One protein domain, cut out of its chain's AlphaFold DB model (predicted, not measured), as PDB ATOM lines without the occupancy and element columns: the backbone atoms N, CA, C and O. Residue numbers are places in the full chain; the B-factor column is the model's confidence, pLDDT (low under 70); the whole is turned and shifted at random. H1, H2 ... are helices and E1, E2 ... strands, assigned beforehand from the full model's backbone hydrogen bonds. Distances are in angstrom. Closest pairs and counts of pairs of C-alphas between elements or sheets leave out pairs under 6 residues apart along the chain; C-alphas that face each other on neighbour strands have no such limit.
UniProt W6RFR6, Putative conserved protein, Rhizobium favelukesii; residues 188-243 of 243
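What this domain is: This is residues 188 to 243 of the 243 residues of the protein "Putative conserved protein" of Rhizobium favelukesii (UniProt W6RFR6). This domain has little regular structure: a winding chain of loops folds back at Ala 195 at one end and near Ser 223 at the other, with the short helix H1 to one side between these turns. Short antiparallel pairings tie each turn, and the last residues run back toward the first turn. The printed part has 56 residues, with one named strand, E1, then one named helix, H1; the class is mixed, with 10 residues in named elements. It is compact, radius of gyration of the C-alphas 11.3 A, spanning 35 by 26 by 16 A.

How they stand to each other: E1, residues 189 to 193, pairs with no named strand, but its residues 192 to 193 pair antiparallel with residues 199 to 200. A long link of 12 residues leads to H1, residues 206 to 210. Their closest C-alphas, of Tyr 189 and Pro 206, are 7.2 A apart. In H1 every O i to N i+4 pair is within hydrogen-bond range. Farther on, residues 218 to 219 pair antiparallel with 227 to 228.

Where its parts are: E1 begins at C-alpha 189 (-40.367, -30.872, 14.086) and measures 12.5 A. H1 measures 6.3 A and ends at C-alpha 210 (-45.371, -41.486, 10.054).

The domain as a whole: The C-alphas farthest apart, of Ala 195 and Ser 223, are 35.5 A apart. The printed part has no cut, and no printed residue is under 70 in pLDDT.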
ATOM      1  N   GLY A 188     -42.257 -27.084  14.528       85.06
ATOM      2  CA  GLY A 188     -42.900 -28.004  13.575       85.06
ATOM      3  C   GLY A 188     -42.181 -29.344  13.370       85.06
ATOM      4  O   GLY A 188     -42.633 -30.153  12.566       85.06
ATOM      5  N   TYR A 189     -41.096 -29.605  14.106       87.19
ATOM      6  CA  TYR A 189     -40.367 -30.872  14.086       87.19
ATOM      7  C   TYR A 189     -40.324 -31.504  15.480       87.19
ATOM      8  O   TYR A 189     -40.396 -30.815  16.498       87.19
ATOM      9  N   ARG A 190     -40.197 -32.835  15.538       89.06
ATOM     10  CA  ARG A 190     -40.087 -33.574  16.804       89.06
ATOM     11  C   ARG A 190     -38.631 -33.825  17.168       89.06
ATOM     12  O   ARG A 190     -37.842 -34.240  16.320       89.06
ATOM     13  N   TYR A 191     -38.299 -33.633  18.438       89.75
ATOM     14  CA  TYR A 191     -36.967 -33.811  19.015       89.75
ATOM     15  C   TYR A 191     -37.010 -34.810  20.167       89.75
ATOM     16  O   TYR A 191     -38.078 -35.092  20.711       89.75
ATOM     17  N   ARG A 192     -35.847 -35.346  20.555       87.38
ATOM     18  CA  ARG A 192     -35.726 -36.108  21.808       87.38
ATOM     19  C   ARG A 192     -35.880 -35.167  22.993       87.38
ATOM     20  O   ARG A 192     -35.443 -34.023  22.896       87.38
ATOM     21  N   CYS A 193     -36.459 -35.651  24.087       86.81
ATOM     22  CA  CYS A 193     -36.529 -34.895  25.331       86.81
ATOM     23  C   CYS A 193     -35.573 -35.426  26.403       86.81
ATOM     24  O   CYS A 193     -35.286 -36.623  26.454       86.81
ATOM     25  N   ASP A 194     -35.105 -34.538  27.273       82.31
ATOM     26  CA  ASP A 194     -34.479 -34.903  28.545       82.31
ATOM     27  C   ASP A 194     -35.506 -35.067  29.678       82.31
ATOM     28  O   ASP A 194     -36.722 -35.021  29.472       82.31
ATOM     29  N   ALA A 195     -35.001 -35.248  30.902       80.56
ATOM     30  CA  ALA A 195     -35.809 -35.309  32.116       80.56
ATOM     31  C   ALA A 195     -36.583 -34.005  32.406       80.56
ATOM     32  O   ALA A 195     -37.599 -34.044  33.099       80.56
ATOM     33  N   GLU A 196     -36.141 -32.871  31.858       81.06
ATOM     34  CA  GLU A 196     -36.762 -31.550  32.008       81.06
ATOM     35  C   GLU A 196     -37.704 -31.199  30.840       81.06
ATOM     36  O   GLU A 196     -38.283 -30.112  30.810       81.06
ATOM     37  N   LYS A 197     -37.917 -32.139  29.906       81.75
ATOM     38  CA  LYS A 197     -38.717 -31.986  28.679       81.75
ATOM     39  C   LYS A 197     -38.194 -30.914  27.718       81.75
ATOM     40  O   LYS A 197     -38.968 -30.362  26.932       81.75
ATOM     41  N   GLN A 198     -36.897 -30.637  27.734       84.31
ATOM     42  CA  GLN A 198     -36.264 -29.757  26.758       84.31
ATOM     43  C   GLN A 198     -35.865 -30.548  25.502       84.31
ATOM     44  O   GLN A 198     -35.500 -31.724  25.609       84.31
ATOM     45  N   PRO A 199     -35.962 -29.955  24.297       86.44
ATOM     46  CA  PRO A 199     -35.536 -30.622  23.075       86.44
ATOM     47  C   PRO A 199     -34.009 -30.757  23.064       86.44
ATOM     48  O   PRO A 199     -33.302 -29.773  23.246       86.44
ATOM     49  N   ILE A 200     -33.503 -31.962  22.805       87.81
ATOM     50  CA  ILE A 200     -32.068 -32.258  22.703       87.81
ATOM     51  C   ILE A 200     -31.746 -32.873  21.342       87.81
ATOM     52  O   ILE A 200     -32.468 -33.730  20.819       87.81
ATOM     53  N   GLY A 201     -30.602 -32.475  20.790       88.12
ATOM     54  CA  GLY A 201     -30.009 -33.060  19.599       88.12
ATOM     55  C   GLY A 201     -30.652 -32.582  18.301       88.12
ATOM     56  O   GLY A 201     -31.041 -31.422  18.145       88.12
ATOM     57  N   THR A 202     -30.703 -33.491  17.327       89.25
ATOM     58  CA  THR A 202     -31.257 -33.235  15.996       89.25
ATOM     59  C   THR A 202     -32.705 -33.700  15.897       89.25
ATOM     60  O   THR A 202     -33.154 -34.577  16.636       89.25
ATOM     61  N   ALA A 203     -33.445 -33.105  14.964       90.50
ATOM     62  CA  ALA A 203     -34.838 -33.453  14.738       90.50
ATOM     63  C   ALA A 203     -34.986 -34.870  14.170       90.50
ATOM     64  O   ALA A 203     -34.140 -35.356  13.403       90.50
ATOM     65  N   PHE A 204     -36.118 -35.492  14.473       91.25
ATOM     66  CA  PHE A 204     -36.583 -36.685  13.786       91.25
ATOM     67  C   PHE A 204     -37.134 -36.352  12.397       91.25
ATOM     68  O   PHE A 204     -37.732 -35.301  12.172       91.25
ATOM     69  N   CYS A 205     -36.954 -37.283  11.463       90.62
ATOM     70  CA  CYS A 205     -37.551 -37.192  10.137       90.62
ATOM     71  C   CYS A 205     -39.078 -37.422  10.212       90.62
ATOM     72  O   CYS A 205     -39.477 -38.509  10.643       90.62
ATOM     73  N   PRO A 206     -39.925 -36.476   9.755       88.12
ATOM     74  CA  PRO A 206     -41.384 -36.615   9.812       88.12
ATOM     75  C   PRO A 206     -41.889 -37.781   8.952       88.12
ATOM     76  O   PRO A 206     -42.683 -38.587   9.419       88.12
ATOM     77  N   ILE A 207     -41.326 -37.962   7.753       89.94
ATOM     78  CA  ILE A 207     -41.715 -39.030   6.816       89.94
ATOM     79  C   ILE A 207     -41.498 -40.414   7.444       89.94
ATOM     80  O   ILE A 207     -42.379 -41.266   7.451       89.94
ATOM     81  N   CYS A 208     -40.317 -40.642   8.024       87.69
ATOM     82  CA  CYS A 208     -40.014 -41.913   8.680       87.69
ATOM     83  C   CYS A 208     -40.854 -42.124   9.948       87.69
ATOM     84  O   CYS A 208     -41.123 -43.268  10.318       87.69
ATOM     85  N   MET A 209     -41.232 -41.044  10.630       86.38
ATOM     86  CA  MET A 209     -42.006 -41.098  11.864       86.38
ATOM     87  C   MET A 209     -43.464 -41.487  11.615       86.38
ATOM     88  O   MET A 209     -44.027 -42.236  12.422       86.38
ATOM     89  N   ASP A 210     -44.043 -41.052  10.496       83.44
ATOM     90  CA  ASP A 210     -45.371 -41.486  10.054       83.44
ATOM     91  C   ASP A 210     -45.403 -43.006   9.820       83.44
ATOM     92  O   ASP A 210     -46.340 -43.680  10.245       83.44
ATOM     93  N   ASP A 211     -44.301 -43.584   9.325       82.19
ATOM     94  CA  ASP A 211     -44.102 -45.040   9.223       82.19
ATOM     95  C   ASP A 211     -43.827 -45.741  10.576       82.19
ATOM     96  O   ASP A 211     -43.486 -46.929  10.620       82.19
ATOM     97  N   GLY A 212     -43.885 -45.016  11.697       80.06
ATOM     98  CA  GLY A 212     -43.596 -45.532  13.037       80.06
ATOM     99  C   GLY A 212     -42.104 -45.697  13.351       80.06
ATOM    100  O   GLY A 212     -41.747 -46.433  14.276       80.06
ATOM    101  N   ARG A 213     -41.210 -45.041  12.600       82.31
ATOM    102  CA  ARG A 213     -39.752 -45.147  12.771       82.31
ATOM    103  C   ARG A 213     -39.110 -43.819  13.159       82.31
ATOM    104  O   ARG A 213     -39.143 -42.839  12.427       82.31
ATOM    105  N   PHE A 214     -38.381 -43.832  14.266       85.12
ATOM    106  CA  PHE A 214     -37.657 -42.666  14.769       85.12
ATOM    107  C   PHE A 214     -36.239 -42.626  14.214       85.12
ATOM    108  O   PHE A 214     -35.310 -43.182  14.802       85.12
ATOM    109  N   VAL A 215     -36.073 -41.990  13.057       88.06
ATOM    110  CA  VAL A 215     -34.761 -41.783  12.429       88.06
ATOM    111  C   VAL A 215     -34.334 -40.337  12.643       88.06
ATOM    112  O   VAL A 215     -35.062 -39.419  12.264       88.06
ATOM    113  N   LEU A 216     -33.160 -40.142  13.244       89.25
ATOM    114  CA  LEU A 216     -32.564 -38.820  13.410       89.25
ATOM    115  C   LEU A 216     -32.057 -38.288  12.068       89.25
ATOM    116  O   LEU A 216     -31.508 -39.033  11.251       89.25
ATOM    117  N   THR A 217     -32.232 -36.990  11.858       90.19
ATOM    118  CA  THR A 217     -31.608 -36.276  10.744       90.19
ATOM    119  C   THR A 217     -30.123 -36.044  11.023       90.19
ATOM    120  O   THR A 217     -29.709 -35.853  12.172       90.19
ATOM    121  N   VAL A 218     -29.315 -36.080   9.962       90.38
ATOM    122  CA  VAL A 218     -27.859 -35.893  10.011       90.38
ATOM    123  C   VAL A 218     -27.493 -34.726   9.098       90.38
ATOM    124  O   VAL A 218     -28.098 -34.555   8.040       90.38
ATOM    125  N   GLN A 219     -26.518 -33.909   9.496       89.38
ATOM    126  CA  GLN A 219     -25.988 -32.870   8.612       89.38
ATOM    127  C   GLN A 219     -25.201 -33.513   7.467       89.38
ATOM    128  O   GLN A 219     -24.325 -34.343   7.698       89.38
ATOM    129  N   SER A 220     -25.509 -33.122   6.235       88.25
ATOM    130  CA  SER A 220     -24.751 -33.526   5.051       88.25
ATOM    131  C   SER A 220     -23.568 -32.583   4.810       88.25
ATOM    132  O   SER A 220     -23.672 -31.390   5.070       88.25
ATOM    133  N   ASP A 221     -22.476 -33.075   4.220       86.44
ATOM    134  CA  ASP A 221     -21.308 -32.255   3.843       86.44
ATOM    135  C   ASP A 221     -21.506 -31.428   2.555       86.44
ATOM    136  O   ASP A 221     -20.586 -30.765   2.074       86.44
ATOM    137  N   LYS A 222     -22.705 -31.458   1.961       82.00
ATOM    138  CA  LYS A 222     -23.046 -30.677   0.761       82.00
ATOM    139  C   LYS A 222     -23.009 -29.168   1.045       82.00
ATOM    140  O   LYS A 222     -23.113 -28.732   2.191       82.00
ATOM    141  N   SER A 223     -22.902 -28.353  -0.009       79.19
ATOM    142  CA  SER A 223     -22.940 -26.886   0.088       79.19
ATOM    143  C   SER A 223     -24.162 -26.424   0.885       79.19
ATOM    144  O   SER A 223     -25.291 -26.784   0.556       79.19
ATOM    145  N   GLY A 224     -23.923 -25.652   1.943       80.25
ATOM    146  CA  GLY A 224     -24.961 -25.216   2.871       80.25
ATOM    147  C   GLY A 224     -25.210 -26.153   4.058       80.25
ATOM    148  O   GLY A 224     -25.892 -25.744   4.976       80.25
ATOM    149  N   ARG A 225     -24.629 -27.354   4.120       83.88
ATOM    150  CA  ARG A 225     -24.795 -28.313   5.231       83.88
ATOM    151  C   ARG A 225     -26.254 -28.581   5.647       83.88
ATOM    152  O   ARG A 225     -26.591 -28.443   6.825       83.88
ATOM    153  N   PRO A 226     -27.140 -28.952   4.704       89.25
ATOM    154  CA  PRO A 226     -28.522 -29.245   5.044       89.25
ATOM    155  C   PRO A 226     -28.642 -30.518   5.892       89.25
ATOM    156  O   PRO A 226     -27.833 -31.446   5.782       89.25
ATOM    157  N   TYR A 227     -29.701 -30.584   6.690       91.12
ATOM    158  CA  TYR A 227     -30.122 -31.779   7.406       91.12
ATOM    159  C   TYR A 227     -30.861 -32.725   6.469       91.12
ATOM    160  O   TYR A 227     -31.885 -32.377   5.878       91.12
ATOM    161  N   VAL A 228     -30.343 -33.945   6.355       91.50
ATOM    162  CA  VAL A 228     -30.877 -34.987   5.481       91.50
ATOM    163  C   VAL A 228     -31.170 -36.237   6.305       91.50
ATOM    164  O   VAL A 228     -30.453 -36.568   7.254       91.50
ATOM    165  N   CYS A 229     -32.252 -36.939   5.971       92.19
ATOM    166  CA  CYS A 229     -32.522 -38.247   6.556       92.19
ATOM    167  C   CYS A 229     -31.739 -39.338   5.807       92.19
ATOM    168  O   CYS A 229     -31.940 -39.481   4.607       92.19
ATOM    169  N   PRO A 230     -30.952 -40.189   6.490       90.25
ATOM    170  CA  PRO A 230     -30.174 -41.251   5.840       90.25
ATOM    171  C   PRO A 230     -31.020 -42.417   5.295       90.25
ATOM    172  O   PRO A 230     -30.470 -43.370   4.754       90.25
ATOM    173  N   ARG A 231     -32.342 -42.405   5.510       90.38
ATOM    174  CA  ARG A 231     -33.239 -43.506   5.125       90.38
ATOM    175  C   ARG A 231     -34.128 -43.183   3.931       90.38
ATOM    176  O   ARG A 231     -34.347 -44.055   3.102       90.38
ATOM    177  N   CYS A 232     -34.698 -41.984   3.900       90.06
ATOM    178  CA  CYS A 232     -35.609 -41.554   2.836       90.06
ATOM    179  C   CYS A 232     -35.011 -40.448   1.958       90.06
ATOM    180  O   CYS A 232     -35.716 -39.934   1.098       90.06
ATOM    181  N   ASP A 233     -33.760 -40.042   2.209       88.81
ATOM    182  CA  ASP A 233     -33.050 -38.952   1.522       88.81
ATOM    183  C   ASP A 233     -33.802 -37.607   1.483       88.81
ATOM    184  O   ASP A 233     -33.444 -36.696   0.735       88.81
ATOM    185  N   GLY A 234     -34.819 -37.444   2.338       87.94
ATOM    186  CA  GLY A 234     -35.542 -36.191   2.510       87.94
ATOM    187  C   GLY A 234     -34.598 -35.086   2.978       87.94
ATOM    188  O   GLY A 234     -33.871 -35.262   3.961       87.94
ATOM    189  N   ASN A 235     -34.606 -33.961   2.263       90.44
ATOM    190  CA  ASN A 235     -33.828 -32.771   2.588       90.44
ATOM    191  C   ASN A 235     -34.708 -31.774   3.349       90.44
ATOM    192  O   ASN A 235     -35.687 -31.270   2.804       90.44
ATOM    193  N   PHE A 236     -34.333 -31.484   4.592       87.50
ATOM    194  CA  PHE A 236     -35.074 -30.605   5.498       87.50
ATOM    195  C   PHE A 236     -34.412 -29.231   5.670       87.50
ATOM    196  O   PHE A 236     -34.821 -28.445   6.520       87.50
ATOM    197  N   GLY A 237     -33.387 -28.922   4.865       88.56
ATOM    198  CA  GLY A 237     -32.699 -27.635   4.909       88.56
ATOM    199  C   GLY A 237     -32.001 -27.405   6.249       88.56
ATOM    200  O   GLY A 237     -31.209 -28.236   6.689       88.56
ATOM    201  N   TYR A 238     -32.274 -26.271   6.891       88.00
ATOM    202  CA  TYR A 238     -31.641 -25.873   8.149       88.00
ATOM    203  C   TYR A 238     -32.588 -26.100   9.322       88.00
ATOM    204  O   TYR A 238     -33.507 -25.316   9.546       88.00
ATOM    205  N   LEU A 239     -32.351 -27.172  10.074       86.38
ATOM    206  CA  LEU A 239     -33.087 -27.465  11.300       86.38
ATOM    207  C   LEU A 239     -32.333 -26.921  12.514       86.38
ATOM    208  O   LEU A 239     -31.101 -26.932  12.546       86.38
ATOM    209  N   SER A 240     -33.074 -26.481  13.536       85.50
ATOM    210  CA  SER A 240     -32.493 -26.153  14.839       85.50
ATOM    211  C   SER A 240     -31.902 -27.413  15.464       85.50
ATOM    212  O   SER A 240     -32.570 -28.448  15.515       85.50
ATOM    213  N   ALA A 241     -30.659 -27.322  15.931       83.62
ATOM    214  CA  ALA A 241     -30.000 -28.372  16.691       83.62
ATOM    215  C   ALA A 241     -29.769 -27.893  18.116       83.62
ATOM    216  O   ALA A 241     -29.144 -26.854  18.334       83.62
ATOM    217  N   PHE A 242     -30.282 -28.668  19.061       84.50
ATOM    218  CA  PHE A 242     -30.169 -28.392  20.483       84.50
ATOM    219  C   PHE A 242     -29.013 -29.203  21.060       84.50
ATOM    220  O   PHE A 242     -28.748 -30.321  20.607       84.50
ATOM    221  N   ARG A 243     -28.283 -28.611  22.001       76.19
ATOM    222  CA  ARG A 243     -27.116 -29.235  22.626       76.19
ATOM    223  C   ARG A 243     -27.514 -29.931  23.913       76.19
ATOM    224  O   ARG A 243     -28.305 -29.321  24.654       76.19
TER     225      ARG A 243